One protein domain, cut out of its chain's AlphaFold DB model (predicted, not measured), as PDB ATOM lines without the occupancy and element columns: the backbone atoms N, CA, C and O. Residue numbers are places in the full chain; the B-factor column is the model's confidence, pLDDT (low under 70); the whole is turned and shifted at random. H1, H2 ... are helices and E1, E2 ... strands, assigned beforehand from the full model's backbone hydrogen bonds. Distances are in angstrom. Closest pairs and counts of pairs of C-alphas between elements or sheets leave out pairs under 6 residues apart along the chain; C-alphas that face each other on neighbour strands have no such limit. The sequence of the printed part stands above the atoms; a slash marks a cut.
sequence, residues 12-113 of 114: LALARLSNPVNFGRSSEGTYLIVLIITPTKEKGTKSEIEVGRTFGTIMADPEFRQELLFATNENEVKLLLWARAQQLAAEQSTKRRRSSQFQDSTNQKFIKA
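AT A GLANCE: This is residues 12 to 113 of the 114 residues of the protein "PTS EIIA type-2 domain-containing protein" of Trichobilharzia regenti (UniProt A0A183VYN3). One long helix, H3, makes the length of the domain: its first part runs past a small body, and residues 89 to 113 stick out from that body as an arm. In the body, the short helices H1 and H2 sit between the first part of H3 and a two-stranded hairpin, E1 and E2. The printed part has 102 residues, with two named strands and then three named helices in the order E1, E2, H1, H2, H3; the sheet, E1 - E2, is antiparallel, and the class is mixed, helices and strands. The whole is elongated, 64 by 35 by 33 A, and only just loose, close to extended, with a radius of gyration of the C-alphas of 19.1 A.

IN THESE COORDINATES: E1, residues 12 to 21, starts with C-alpha 12 at (-2.058, 89.706, 14.735), spans 20.3 A and bends by 99 degrees at residue 18. E2, residues 30 to 37, spans 20.0 A. H1 is residues 48 to 58, 15.6 A, and H2 residues 62 to 70, 12.8 A. H3, residues 74 to 111, spans 56.0 A and ends with C-alpha 111 at (40.573, 63.550, 23.637).

HOW THE PARTS SIT: E1 and E2 form an antiparallel hairpin at 160 degrees, with N 13 and O 35 at 2.8 A and N 33 and O 15 at 3.0 A, within hydrogen-bond range. The closest C-alphas of E2 and H1 are those of Ile 36 and Gly 52, 7.4 A apart; of E1 and H2, those of Arg 16 and Leu 69, 6.7 A. H2 and H3 form a helical hairpin, opposite ways at a shallow tilt of 15 degrees; they touch, closest at the C-alphas of Leu 68 and Val 77, 6.1 A, H3 with residues 77 to 84 alone. H1 touches H3, about perpendicular at 84 degrees, closest at the C-alphas of Ile 58 and Ala 85, 6.5 A, H3 with residues 81 to 88 alone. H3 is apart from E1 and E2. In H1, H2 and H3 every O i to N i+4 pair is within hydrogen-bond range.

THE WHOLE: The two C-alphas farthest apart are those of Ser 18 and Ala 113, 64.5 A. The printed part has no cut and no long link. Residues 41 to 46 also stand free; they and residues 102 to 113 have pLDDT under 70.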
ATOM      1  N   LEU A  12      -2.819  89.579  15.967       90.00
ATOM      2  CA  LEU A  12      -2.058  89.706  14.735       90.00
ATOM      3  C   LEU A  12      -2.976  90.362  13.708       90.00
ATOM      4  O   LEU A  12      -4.067  89.854  13.457       90.00
ATOM      5  N   ALA A  13      -2.531  91.461  13.115       93.06
ATOM      6  CA  ALA A  13      -3.162  92.047  11.946       93.06
ATOM      7  C   ALA A  13      -2.175  92.021  10.779       93.06
ATOM      8  O   ALA A  13      -0.992  92.326  10.945       93.06
ATOM      9  N   LEU A  14      -2.679  91.655   9.604       94.62
ATOM     10  CA  LEU A  14      -1.944  91.689   8.350       94.62
ATOM     11  C   LEU A  14      -2.725  92.559   7.375       94.62
ATOM     12  O   LEU A  14      -3.885  92.279   7.085       94.62
ATOM     13  N   ALA A  15      -2.087  93.616   6.886       94.25
ATOM     14  CA  ALA A  15      -2.666  94.505   5.894       94.25
ATOM     15  C   ALA A  15      -1.884  94.409   4.585       94.25
ATOM     16  O   ALA A  15      -0.651  94.435   4.585       94.25
ATOM     17  N   ARG A  16      -2.631  94.328   3.482       95.06
ATOM     18  CA  ARG A  16      -2.128  94.468   2.117       95.06
ATOM     19  C   ARG A  16      -2.497  95.847   1.608       95.06
ATOM     20  O   ARG A  16      -3.666  96.226   1.649       95.06
ATOM     21  N   LEU A  17      -1.502  96.590   1.158       94.06
ATOM     22  CA  LEU A  17      -1.689  97.908   0.578       94.06
ATOM     23  C   LEU A  17      -1.887  97.751  -0.930       94.06
ATOM     24  O   LEU A  17      -1.168  96.993  -1.575       94.06
ATOM     25  N   SER A  18      -2.867  98.460  -1.488       91.44
ATOM     26  CA  SER A  18      -3.145  98.439  -2.931       91.44
ATOM     27  C   SER A  18      -2.016  99.054  -3.756       91.44
ATOM     28  O   SER A  18      -1.814  98.674  -4.903       91.44
ATOM     29  N   ASN A  19      -1.280  99.987  -3.157       92.88
ATOM     30  CA  ASN A  19      -0.135 100.664  -3.741       92.88
ATOM     31  C   ASN A  19       1.026 100.640  -2.740       92.88
ATOM     32  O   ASN A  19       0.777 100.640  -1.529       92.88
ATOM     33  N   PRO A  20       2.282 100.654  -3.216       92.06
ATOM     34  CA  PRO A  20       3.435 100.721  -2.335       92.06
ATOM     35  C   PRO A  20       3.413 102.028  -1.545       92.06
ATOM     36  O   PRO A  20       3.269 103.108  -2.119       92.06
ATOM     37  N   VAL A  21       3.602 101.939  -0.231       93.00
ATOM     38  CA  VAL A  21       3.719 103.110   0.645       93.00
ATOM     39  C   VAL A  21       5.141 103.204   1.182       93.00
ATOM     40  O   VAL A  21       5.774 102.200   1.514       93.00
ATOM     41  N   ASN A  22       5.660 104.428   1.250       90.94
ATOM     42  CA  ASN A  22       6.961 104.716   1.835       90.94
ATOM     43  C   ASN A  22       6.788 105.094   3.315       90.94
ATOM     44  O   ASN A  22       6.176 106.114   3.627       90.94
ATOM     45  N   PHE A  23       7.335 104.280   4.221       88.31
ATOM     46  CA  PHE A  23       7.327 104.537   5.670       88.31
ATOM     47  C   PHE A  23       8.639 105.153   6.185       88.31
ATOM     48  O   PHE A  23       8.906 105.159   7.386       88.31
ATOM     49  N   GLY A  24       9.469 105.676   5.284       88.94
ATOM     50  CA  GLY A  24      10.766 106.273   5.572       88.94
ATOM     51  C   GLY A  24      11.901 105.590   4.810       88.94
ATOM     52  O   GLY A  24      11.713 104.619   4.082       88.94
ATOM     53  N   ARG A  25      13.124 106.090   5.016       81.00
ATOM     54  CA  ARG A  25      14.312 105.748   4.206       81.00
ATOM     55  C   ARG A  25      14.644 104.250   4.124       81.00
ATOM     56  O   ARG A  25      15.291 103.836   3.176       81.00
ATOM     57  N   SER A  26      14.234 103.451   5.108       82.19
ATOM     58  CA  SER A  26      14.488 102.003   5.171       82.19
ATOM     59  C   SER A  26      13.253 101.146   4.869       82.19
ATOM     60  O   SER A  26      13.264  99.942   5.114       82.19
ATOM     61  N   SER A  27      12.150 101.753   4.429       80.69
ATOM     62  CA  SER A  27      10.856 101.081   4.235       80.69
ATOM     63  C   SER A  27      10.096 101.672   3.045       80.69
ATOM     64  O   SER A  27       8.886 101.909   3.097       80.69
ATOM     65  N   GLU A  28      10.837 101.927   1.969       85.62
ATOM     66  CA  GLU A  28      10.285 102.277   0.667       85.62
ATOM     67  C   GLU A  28       9.650 101.044   0.006       85.62
ATOM     68  O   GLU A  28      10.104  99.916   0.202       85.62
ATOM     69  N   GLY A  29       8.576 101.247  -0.762       88.44
ATOM     70  CA  GLY A  29       7.947 100.152  -1.501       88.44
ATOM     71  C   GLY A  29       7.183  99.150  -0.629       88.44
ATOM     72  O   GLY A  29       7.065  97.984  -1.000       88.44
ATOM     73  N   THR A  30       6.688  99.555   0.545       90.44
ATOM     74  CA  THR A  30       6.007  98.635   1.466       90.44
ATOM     75  C   THR A  30       4.610  98.296   0.950       90.44
ATOM     76  O   THR A  30       3.794  99.195   0.770       90.44
ATOM     77  N   TYR A  31       4.314  97.006   0.769       94.38
ATOM     78  CA  TYR A  31       2.973  96.498   0.426       94.38
ATOM     79  C   TYR A  31       2.311  95.701   1.554       94.38
ATOM     80  O   TYR A  31       1.096  95.519   1.556       94.38
ATOM     81  N   LEU A  32       3.104  95.200   2.501       93.75
ATOM     82  CA  LEU A  32       2.639  94.368   3.603       93.75
ATOM     83  C   LEU A  32       2.956  95.040   4.929       93.75
ATOM     84  O   LEU A  32       4.097  95.421   5.180       93.75
ATOM     85  N   ILE A  33       1.953  95.113   5.797       93.88
ATOM     86  CA  ILE A  33       2.122  95.527   7.187       93.88
ATOM     87  C   ILE A  33       1.696  94.369   8.076       93.88
ATOM     88  O   ILE A  33       0.576  93.875   7.964       93.88
ATOM     89  N   VAL A  34       2.584  93.969   8.986       93.00
ATOM     90  CA  VAL A  34       2.271  93.030  10.065       93.00
ATOM     91  C   VAL A  34       2.301  93.787  11.379       93.00
ATOM     92  O   VAL A  34       3.340  94.314  11.772       93.00
ATOM     93  N   LEU A  35       1.167  93.817  12.068       92.38
ATOM     94  CA  LEU A  35       1.044  94.386  13.400       92.38
ATOM     95  C   LEU A  35       0.797  93.266  14.403       92.38
ATOM     96  O   LEU A  35      -0.156  92.499  14.280       92.38
ATOM     97  N   ILE A  36       1.657  93.195  15.413       89.75
ATOM     98  CA  ILE A  36       1.569  92.223  16.498       89.75
ATOM     99  C   ILE A  36       1.343  93.006  17.782       89.75
ATOM    100  O   ILE A  36       2.127  93.893  18.116       89.75
ATOM    101  N   ILE A  37       0.286  92.662  18.508       88.38
ATOM    102  CA  ILE A  37      -0.025  93.246  19.810       88.38
ATOM    103  C   ILE A  37       0.011  92.123  20.838       88.38
ATOM    104  O   ILE A  37      -0.706  91.133  20.699       88.38
ATOM    105  N   THR A  38       0.848  92.256  21.863       84.62
ATOM    106  CA  THR A  38       1.026  91.249  22.918       84.62
ATOM    107  C   THR A  38       0.723  91.835  24.300       84.62
ATOM    108  O   THR A  38       0.985  93.018  24.524       84.62
ATOM    109  N   PRO A  39       0.199  91.041  25.251       80.94
ATOM    110  CA  PRO A  39       0.035  91.483  26.634       80.94
ATOM    111  C   PRO A  39       1.374  91.872  27.275       80.94
ATOM    112  O   PRO A  39       2.384  91.204  27.072       80.94
ATOM    113  N   THR A  40       1.378  92.918  28.107       70.75
ATOM    114  CA  THR A  40       2.598  93.431  28.769       70.75
ATOM    115  C   THR A  40       3.077  92.549  29.932       70.75
ATOM    116  O   THR A  40       4.217  92.660  30.372       70.75
ATOM    117  N   LYS A  41       2.205  91.689  30.475       63.53
ATOM    118  CA  LYS A  41       2.495  90.812  31.619       63.53
ATOM    119  C   LYS A  41       1.940  89.413  31.371       63.53
ATOM    120  O   LYS A  41       0.846  89.092  31.819       63.53
ATOM    121  N   GLU A  42       2.708  88.567  30.702       56.56
ATOM    122  CA  GLU A  42       2.513  87.119  30.780       56.56
ATOM    123  C   GLU A  42       3.610  86.527  31.668       56.56
ATOM    124  O   GLU A  42       4.801  86.758  31.461       56.56
ATOM    125  N   LYS A  43       3.214  85.763  32.692       49.53
ATOM    126  CA  LYS A  43       4.120  84.898  33.460       49.53
ATOM    127  C   LYS A  43       4.505  83.727  32.536       49.53
ATOM    128  O   LYS A  43       3.876  82.678  32.562       49.53
ATOM    129  N   GLY A  44       5.468  83.944  31.644       56.06
ATOM    130  CA  GLY A  44       5.907  82.969  30.641       56.06
ATOM    131  C   GLY A  44       6.877  83.612  29.650       56.06
ATOM    132  O   GLY A  44       6.611  84.680  29.118       56.06
ATOM    133  N   THR A  45       8.031  82.990  29.431       50.03
ATOM    134  CA  THR A  45       9.266  83.612  28.916       50.03
ATOM    135  C   THR A  45       9.309  83.985  27.433       50.03
ATOM    136  O   THR A  45      10.362  84.417  26.977       50.03
ATOM    137  N   LYS A  46       8.210  83.923  26.672       57.19
ATOM    138  CA  LYS A  46       8.232  84.468  25.304       57.19
ATOM    139  C   LYS A  46       7.945  85.961  25.323       57.19
ATOM    140  O   LYS A  46       6.803  86.388  25.180       57.19
ATOM    141  N   SER A  47       9.005  86.738  25.539       72.06
ATOM    142  CA  SER A  47       8.982  88.201  25.463       72.06
ATOM    143  C   SER A  47       8.399  88.662  24.120       72.06
ATOM    144  O   SER A  47       8.600  88.012  23.095       72.06
ATOM    145  N   GLU A  48       7.714  89.807  24.105       76.81
ATOM    146  CA  GLU A  48       7.258  90.521  22.897       76.81
ATOM    147  C   GLU A  48       8.332  90.571  21.792       76.81
ATOM    148  O   GLU A  48       8.040  90.442  20.601       76.81
ATOM    149  N   ILE A  49       9.602  90.638  22.203       81.94
ATOM    150  CA  ILE A  49      10.777  90.611  21.332       81.94
ATOM    151  C   ILE A  49      10.907  89.276  20.586       81.94
ATOM    152  O   ILE A  49      11.221  89.264  19.398       81.94
ATOM    153  N   GLU A  50      10.684  88.144  21.251       84.75
ATOM    154  CA  GLU A  50      10.781  86.822  20.623       84.75
ATOM    155  C   GLU A  50       9.663  86.595  19.608       84.75
ATOM    156  O   GLU A  50       9.904  86.039  18.533       84.75
ATOM    157  N   VAL A  51       8.454  87.072  19.918       86.25
ATOM    158  CA  VAL A  51       7.331  87.051  18.975       86.25
ATOM    159  C   VAL A  51       7.670  87.904  17.751       86.25
ATOM    160  O   VAL A  51       7.577  87.411  16.627       86.25
ATOM    161  N   GLY A  52       8.164  89.130  17.955       88.81
ATOM    162  CA  GLY A  52       8.621  89.996  16.867       88.81
ATOM    163  C   GLY A  52       9.711  89.347  16.007       88.81
ATOM    164  O   GLY A  52       9.607  89.346  14.783       88.81
ATOM    165  N   ARG A  53      10.718  88.714  16.622       89.69
ATOM    166  CA  ARG A  53      11.777  87.980  15.902       89.69
ATOM    167  C   ARG A  53      11.238  86.795  15.104       89.69
ATOM    168  O   ARG A  53      11.688  86.569  13.984       89.69
ATOM    169  N   THR A  54      10.282  86.054  15.661       91.38
ATOM    170  CA  THR A  54       9.653  84.904  14.991       91.38
ATOM    171  C   THR A  54       8.977  85.345  13.698       91.38
ATOM    172  O   THR A  54       9.298  84.831  12.629       91.38
ATOM    173  N   PHE A  55       8.110  86.356  13.772       93.12
ATOM    174  CA  PHE A  55       7.443  86.894  12.586       93.12
ATOM    175  C   PHE A  55       8.414  87.595  11.635       93.12
ATOM    176  O   PHE A  55       8.291  87.427  10.428       93.12
ATOM    177  N   GLY A  56       9.421  88.304  12.150       93.81
ATOM    178  CA  GLY A  56      10.476  88.892  11.325       93.81
ATOM    179  C   GLY A  56      11.247  87.842  10.522       93.81
ATOM    180  O   GLY A  56      11.554  88.067   9.359       93.81
ATOM    181  N   THR A  57      11.496  86.668  11.108       95.44
ATOM    182  CA  THR A  57      12.172  85.551  10.426       95.44
ATOM    183  C   THR A  57      11.272  84.921   9.367       95.44
ATOM    184  O   THR A  57      11.733  84.630   8.269       95.44
ATOM    185  N   ILE A  58       9.984  84.744   9.674       95.75
ATOM    186  CA  ILE A  58       8.985  84.250   8.716       95.75
ATOM    187  C   ILE A  58       8.890  85.189   7.504       95.75
ATOM    188  O   ILE A  58       8.940  84.725   6.369       95.75
ATOM    189  N   MET A  59       8.823  86.501   7.746       94.88
ATOM    190  CA  MET A  59       8.657  87.531   6.712       94.88
ATOM    191  C   MET A  59       9.951  87.925   5.989       94.88
ATOM    192  O   MET A  59       9.900  88.721   5.052       94.88
ATOM    193  N   ALA A  60      11.107  87.400   6.403       94.62
ATOM    194  CA  ALA A  60      12.388  87.694   5.758       94.62
ATOM    195  C   ALA A  60      12.491  87.102   4.342       94.62
ATOM    196  O   ALA A  60      13.327  87.542   3.559       94.62
ATOM    197  N   ASP A  61      11.647  86.122   4.027       95.50
ATOM    198  CA  ASP A  61      11.595  85.433   2.744       95.50
ATOM    199  C   ASP A  61      10.792  86.258   1.708       95.50
ATOM    200  O   ASP A  61       9.603  86.530   1.921       95.50
ATOM    201  N   PRO A  62      11.427  86.743   0.621       94.06
ATOM    202  CA  PRO A  62      10.753  87.510  -0.425       94.06
ATOM    203  C   PRO A  62       9.665  86.730  -1.165       94.06
ATOM    204  O   PRO A  62       8.599  87.293  -1.418       94.06
ATOM    205  N   GLU A  63       9.907  85.460  -1.479       96.38
ATOM    206  CA  GLU A  63       8.974  84.592  -2.192       96.38
ATOM    207  C   GLU A  63       7.718  84.357  -1.345       96.38
ATOM    208  O   GLU A  63       6.595  84.550  -1.812       96.38
ATOM    209  N   PHE A  64       7.897  84.086  -0.052       97.19
ATOM    210  CA  PHE A  64       6.790  83.959   0.893       97.19
ATOM    211  C   PHE A  64       5.957  85.249   1.007       97.19
ATOM    212  O   PHE A  64       4.726  85.212   1.066       97.19
ATOM    213  N   ARG A  65       6.605  86.423   1.019       96.31
ATOM    214  CA  ARG A  65       5.883  87.710   1.010       96.31
ATOM    215  C   ARG A  65       5.057  87.881  -0.261       96.31
ATOM    216  O   ARG A  65       3.958  88.429  -0.192       96.31
ATOM    217  N   GLN A  66       5.561  87.416  -1.398       95.19
ATOM    218  CA  GLN A  66       4.827  87.444  -2.655       95.19
ATOM    219  C   GLN A  66       3.597  86.526  -2.606       95.19
ATOM    220  O   GLN A  66       2.507  86.967  -2.963       95.19
ATOM    221  N   GLU A  67       3.722  85.303  -2.090       97.00
ATOM    222  CA  GLU A  67       2.580  84.397  -1.886       97.00
ATOM    223  C   GLU A  67       1.489  85.043  -1.017       97.00
ATOM    224  O   GLU A  67       0.312  85.040  -1.378       97.00
ATOM    225  N   LEU A  68       1.878  85.694   0.085       96.62
ATOM    226  CA  LEU A  68       0.942  86.424   0.945       96.62
ATOM    227  C   LEU A  68       0.235  87.585   0.237       96.62
ATOM    228  O   LEU A  68      -0.912  87.891   0.572       96.62
ATOM    229  N   LEU A  69       0.888  88.249  -0.722       95.00
ATOM    230  CA  LEU A  69       0.256  89.306  -1.514       95.00
ATOM    231  C   LEU A  69      -0.847  88.751  -2.417       95.00
ATOM    232  O   LEU A  69      -1.896  89.388  -2.532       95.00
ATOM    233  N   PHE A  70      -0.639  87.566  -2.994       95.31
ATOM    234  CA  PHE A  70      -1.586  86.922  -3.907       95.31
ATOM    235  C   PHE A  70      -2.678  86.102  -3.213       95.31
ATOM    236  O   PHE A  70      -3.698  85.819  -3.840       95.31
ATOM    237  N   ALA A  71      -2.524  85.790  -1.923       96.81
ATOM    238  CA  ALA A  71      -3.522  85.054  -1.156       96.81
ATOM    239  C   ALA A  71      -4.912  85.714  -1.229       96.81
ATOM    240  O   ALA A  71      -5.105  86.890  -0.919       96.81
ATOM    241  N   THR A  72      -5.927  84.968  -1.628       95.31
ATOM    242  CA  THR A  72      -7.253  85.510  -1.955       95.31
ATOM    243  C   THR A  72      -8.118  85.757  -0.722       95.31
ATOM    244  O   THR A  72      -8.991  86.624  -0.735       95.31
ATOM    245  N   ASN A  73      -7.873  85.020   0.360       95.62
ATOM    246  CA  ASN A  73      -8.704  85.039   1.557       95.62
ATOM    247  C   ASN A  73      -7.902  84.755   2.839       95.62
ATOM    248  O   ASN A  73      -6.738  84.359   2.809       95.62
ATOM    249  N   GLU A  74      -8.546  84.955   3.989       95.38
ATOM    250  CA  GLU A  74      -7.918  84.810   5.307       95.38
ATOM    251  C   GLU A  74      -7.414  83.385   5.591       95.38
ATOM    252  O   GLU A  74      -6.372  83.212   6.224       95.38
ATOM    253  N   ASN A  75      -8.126  82.354   5.129       97.06
ATOM    254  CA  ASN A  75      -7.729  80.968   5.377       97.06
ATOM    255  C   ASN A  75      -6.440  80.620   4.632       97.06
ATOM    256  O   ASN A  75      -5.560  79.981   5.202       97.06
ATOM    257  N   GLU A  76      -6.299  81.095   3.397       97.62
ATOM    258  CA  GLU A  76      -5.077  80.937   2.611       97.62
ATOM    259  C   GLU A  76      -3.881  81.610   3.298       97.62
ATOM    260  O   GLU A  76      -2.846  80.979   3.496       97.62
ATOM    261  N   VAL A  77      -4.059  82.839   3.798       96.31
ATOM    262  CA  VAL A  77      -3.033  83.540   4.590       96.31
ATOM    263  C   VAL A  77      -2.617  82.728   5.823       96.31
ATOM    264  O   VAL A  77      -1.424  82.593   6.104       96.31
ATOM    265  N   LYS A  78      -3.580  82.161   6.561       95.94
ATOM    266  CA  LYS A  78      -3.299  81.327   7.743       95.94
ATOM    267  C   LYS A  78      -2.517  80.065   7.382       95.94
ATOM    268  O   LYS A  78      -1.574  79.722   8.094       95.94
ATOM    269  N   LEU A  79      -2.896  79.390   6.296       97.94
ATOM    270  CA  LEU A  79      -2.224  78.179   5.825       97.94
ATOM    271  C   LEU A  79      -0.788  78.470   5.387       97.94
ATOM    272  O   LEU A  79       0.120  77.760   5.813       97.94
ATOM    273  N   LEU A  80      -0.576  79.544   4.623       97.88
ATOM    274  CA  LEU A  80       0.750  79.990   4.192       97.88
ATOM    275  C   LEU A  80       1.656  80.291   5.395       97.88
ATOM    276  O   LEU A  80       2.756  79.747   5.501       97.88
ATOM    277  N   LEU A  81       1.176  81.091   6.355       96.12
ATOM    278  CA  LEU A  81       1.920  81.398   7.585       96.12
ATOM    279  C   LEU A  81       2.282  80.138   8.375       96.12
ATOM    280  O   LEU A  81       3.408  80.009   8.860       96.12
ATOM    281  N   TRP A  82       1.335  79.211   8.510       96.56
ATOM    282  CA  TRP A  82       1.544  77.966   9.238       96.56
ATOM    283  C   TRP A  82       2.570  77.063   8.550       96.56
ATOM    284  O   TRP A  82       3.514  76.609   9.199       96.56
ATOM    285  N   ALA A  83       2.433  76.853   7.239       97.56
ATOM    286  CA  ALA A  83       3.361  76.055   6.446       97.56
ATOM    287  C   ALA A  83       4.787  76.621   6.527       97.56
ATOM    288  O   ALA A  83       5.733  75.889   6.832       97.56
ATOM    289  N   ARG A  84       4.937  77.943   6.373       97.44
ATOM    290  CA  ARG A  84       6.239  78.609   6.472       97.44
ATOM    291  C   ARG A  84       6.856  78.479   7.863       97.44
ATOM    292  O   ARG A  84       8.049  78.201   7.989       97.44
ATOM    293  N   ALA A  85       6.053  78.635   8.915       95.81
ATOM    294  CA  ALA A  85       6.516  78.454  10.288       95.81
ATOM    295  C   ALA A  85       7.002  77.017  10.549       95.81
ATOM    296  O   ALA A  85       8.041  76.830  11.186       95.81
ATOM    297  N   GLN A  86       6.295  76.005  10.034       96.56
ATOM    298  CA  GLN A  86       6.712  74.605  10.149       96.56
ATOM    299  C   GLN A  86       8.020  74.326   9.405       96.56
ATOM    300  O   GLN A  86       8.918  73.697   9.971       96.56
ATOM    301  N   GLN A  87       8.153  74.827   8.175       96.31
ATOM    302  CA  GLN A  87       9.376  74.683   7.389       96.31
ATOM    303  C   GLN A  87      10.585  75.259   8.142       96.31
ATOM    304  O   GLN A  87      11.583  74.566   8.351       96.31
ATOM    305  N   LEU A  88      10.473  76.496   8.636       95.56
ATOM    306  CA  LEU A  88      11.546  77.150   9.389       95.56
ATOM    307  C   LEU A  88      11.886  76.408  10.688       95.56
ATOM    308  O   LEU A  88      13.059  76.300  11.053       95.56
ATOM    309  N   ALA A  89      10.887  75.860  11.385       93.25
ATOM    310  CA  ALA A  89      11.116  75.046  12.576       93.25
ATOM    311  C   ALA A  89      11.900  73.760  12.250       93.25
ATOM    312  O   ALA A  89      12.845  73.409  12.967       93.25
ATOM    313  N   ALA A  90      11.564  73.086  11.145       93.44
ATOM    314  CA  ALA A  90      12.274  71.899  10.678       93.44
ATOM    315  C   ALA A  90      13.732  72.219  10.291       93.44
ATOM    316  O   ALA A  90      14.661  71.520  10.717       93.44
ATOM    317  N   GLU A  91      13.963  73.320   9.576       91.62
ATOM    318  CA  GLU A  91      15.302  73.790   9.203       91.62
ATOM    319  C   GLU A  91      16.165  74.124  10.429       91.62
ATOM    320  O   GLU A  91      17.327  73.711  10.515       91.62
ATOM    321  N   GLN A  92      15.598  74.827  11.415       86.19
ATOM    322  CA  GLN A  92      16.297  75.154  12.661       86.19
ATOM    323  C   GLN A  92      16.657  73.902  13.464       86.19
ATOM    324  O   GLN A  92      17.765  73.819  14.001       86.19
ATOM    325  N   SER A  93      15.764  72.910  13.524       82.94
ATOM    326  CA  SER A  93      16.045  71.638  14.203       82.94
ATOM    327  C   SER A  93      17.221  70.894  13.558       82.94
ATOM    328  O   SER A  93      18.104  70.387  14.253       82.94
ATOM    329  N   THR A  94      17.297  70.917  12.225       82.50
ATOM    330  CA  THR A  94      18.366  70.275  11.454       82.50
ATOM    331  C   THR A  94      19.699  70.992  11.644       82.50
ATOM    332  O   THR A  94      20.718  70.343  11.885       82.50
ATOM    333  N   LYS A  95      19.705  72.332  11.606       79.38
ATOM    334  CA  LYS A  95      20.910  73.132  11.878       79.38
ATOM    335  C   LYS A  95      21.444  72.880  13.288       79.38
ATOM    336  O   LYS A  95      22.641  72.654  13.431       79.38
ATOM    337  N   ARG A  96      20.566  72.829  14.299       78.81
ATOM    338  CA  ARG A  96      20.950  72.517  15.689       78.81
ATOM    339  C   ARG A  96      21.578  71.130  15.827       78.81
ATOM    340  O   ARG A  96      22.617  71.000  16.469       78.81
ATOM    341  N   ARG A  97      20.994  70.111  15.182       74.81
ATOM    342  CA  ARG A  97      21.549  68.745  15.158       74.81
ATOM    343  C   ARG A  97      22.913  68.675  14.475       74.81
ATOM    344  O   ARG A  97      23.804  67.985  14.958       74.81
ATOM    345  N   ARG A  98      23.100  69.401  13.368       72.12
ATOM    346  CA  ARG A  98      24.411  69.487  12.710       72.12
ATOM    347  C   ARG A  98      25.430  70.166  13.618       72.12
ATOM    348  O   ARG A  98      26.510  69.625  13.802       72.12
ATOM    349  N   SER A  99      25.091  71.303  14.230       72.62
ATOM    350  CA  SER A  99      26.016  72.001  15.130       72.62
ATOM    351  C   SER A  99      26.428  71.159  16.339       72.62
ATOM    352  O   SER A  99      27.597  71.200  16.709       72.62
ATOM    353  N   SER A 100      25.520  70.359  16.915       72.19
ATOM    354  CA  SER A 100      25.873  69.453  18.017       72.19
ATOM    355  C   SER A 100      26.795  68.325  17.546       72.19
ATOM    356  O   SER A 100      27.830  68.102  18.160       72.19
ATOM    357  N   GLN A 101      26.509  67.698  16.398       70.88
ATOM    358  CA  GLN A 101      27.388  66.671  15.817       70.88
ATOM    359  C   GLN A 101      28.790  67.204  15.491       70.88
ATOM    360  O   GLN A 101      29.782  66.512  15.714       70.88
ATOM    361  N   PHE A 102      28.892  68.440  14.991       67.19
ATOM    362  CA  PHE A 102      30.188  69.080  14.765       67.19
ATOM    363  C   PHE A 102      30.947  69.295  16.081       67.19
ATOM    364  O   PHE A 102      32.130  68.971  16.138       67.19
ATOM    365  N   GLN A 103      30.288  69.770  17.144       67.44
ATOM    366  CA  GLN A 103      30.928  69.946  18.454       67.44
ATOM    367  C   GLN A 103      31.390  68.617  19.071       67.44
ATOM    368  O   GLN A 103      32.527  68.536  19.538       67.44
ATOM    369  N   ASP A 104      30.572  67.567  18.989       66.88
ATOM    370  CA  ASP A 104      30.925  66.234  19.491       66.88
ATOM    371  C   ASP A 104      32.131  65.649  18.740       66.88
ATOM    372  O   ASP A 104      33.067  65.127  19.351       66.88
ATOM    373  N   SER A 105      32.166  65.800  17.410       65.38
ATOM    374  CA  SER A 105      33.276  65.313  16.580       65.38
ATOM    375  C   SER A 105      34.595  66.050  16.844       65.38
ATOM    376  O   SER A 105      35.664  65.438  16.811       65.38
ATOM    377  N   THR A 106      34.532  67.349  17.143       68.75
ATOM    378  CA  THR A 106      35.706  68.149  17.502       68.75
ATOM    379  C   THR A 106      36.221  67.740  18.879       68.75
ATOM    380  O   THR A 106      37.401  67.419  19.004       68.75
ATOM    381  N   ASN A 107      35.347  67.631  19.886       64.94
ATOM    382  CA  ASN A 107      35.738  67.188  21.230       64.94
ATOM    383  C   ASN A 107      36.339  65.775  21.235       64.94
ATOM    384  O   ASN A 107      37.336  65.531  21.912       64.94
ATOM    385  N   GLN A 108      35.801  64.847  20.438       60.16
ATOM    386  CA  GLN A 108      36.332  63.485  20.368       60.16
ATOM    387  C   GLN A 108      37.724  63.406  19.716       60.16
ATOM    388  O   GLN A 108      38.517  62.534  20.073       60.16
ATOM    389  N   LYS A 109      38.049  64.316  18.787       60.94
ATOM    390  CA  LYS A 109      39.397  64.416  18.201       60.94
ATOM    391  C   LYS A 109      40.422  64.972  19.190       60.94
ATOM    392  O   LYS A 109      41.554  64.503  19.182       60.94
ATOM    393  N   PHE A 110      40.030  65.907  20.057       59.06
ATOM    394  CA  PHE A 110      40.916  66.448  21.092       59.06
ATOM    395  C   PHE A 110      41.275  65.412  22.167       59.06
ATOM    396  O   PHE A 110      42.432  65.333  22.562       59.06
ATOM    397  N   ILE A 111      40.329  64.563  22.589       62.25
ATOM    398  CA  ILE A 111      40.573  63.550  23.637       62.25
ATOM    399  C   ILE A 111      41.508  62.422  23.161       62.25
ATOM    400  O   ILE A 111      42.218  61.838  23.967       62.25
ATOM    401  N   LYS A 112      41.537  62.105  21.860       57.38
ATOM    402  CA  LYS A 112      42.400  61.044  21.303       57.38
ATOM    403  C   LYS A 112      43.834  61.490  20.981       57.38
ATOM    404  O   LYS A 112      44.617  60.667  20.517       57.38
ATOM    405  N   ALA A 113      44.154  62.771  21.158       56.62
ATOM    406  CA  ALA A 113      45.460  63.350  20.839       56.62
ATOM    407  C   ALA A 113      46.300  63.703  22.087       56.62
ATOM    408  O   ALA A 113      47.345  64.336  21.948       56.62
TER     409      ALA A 113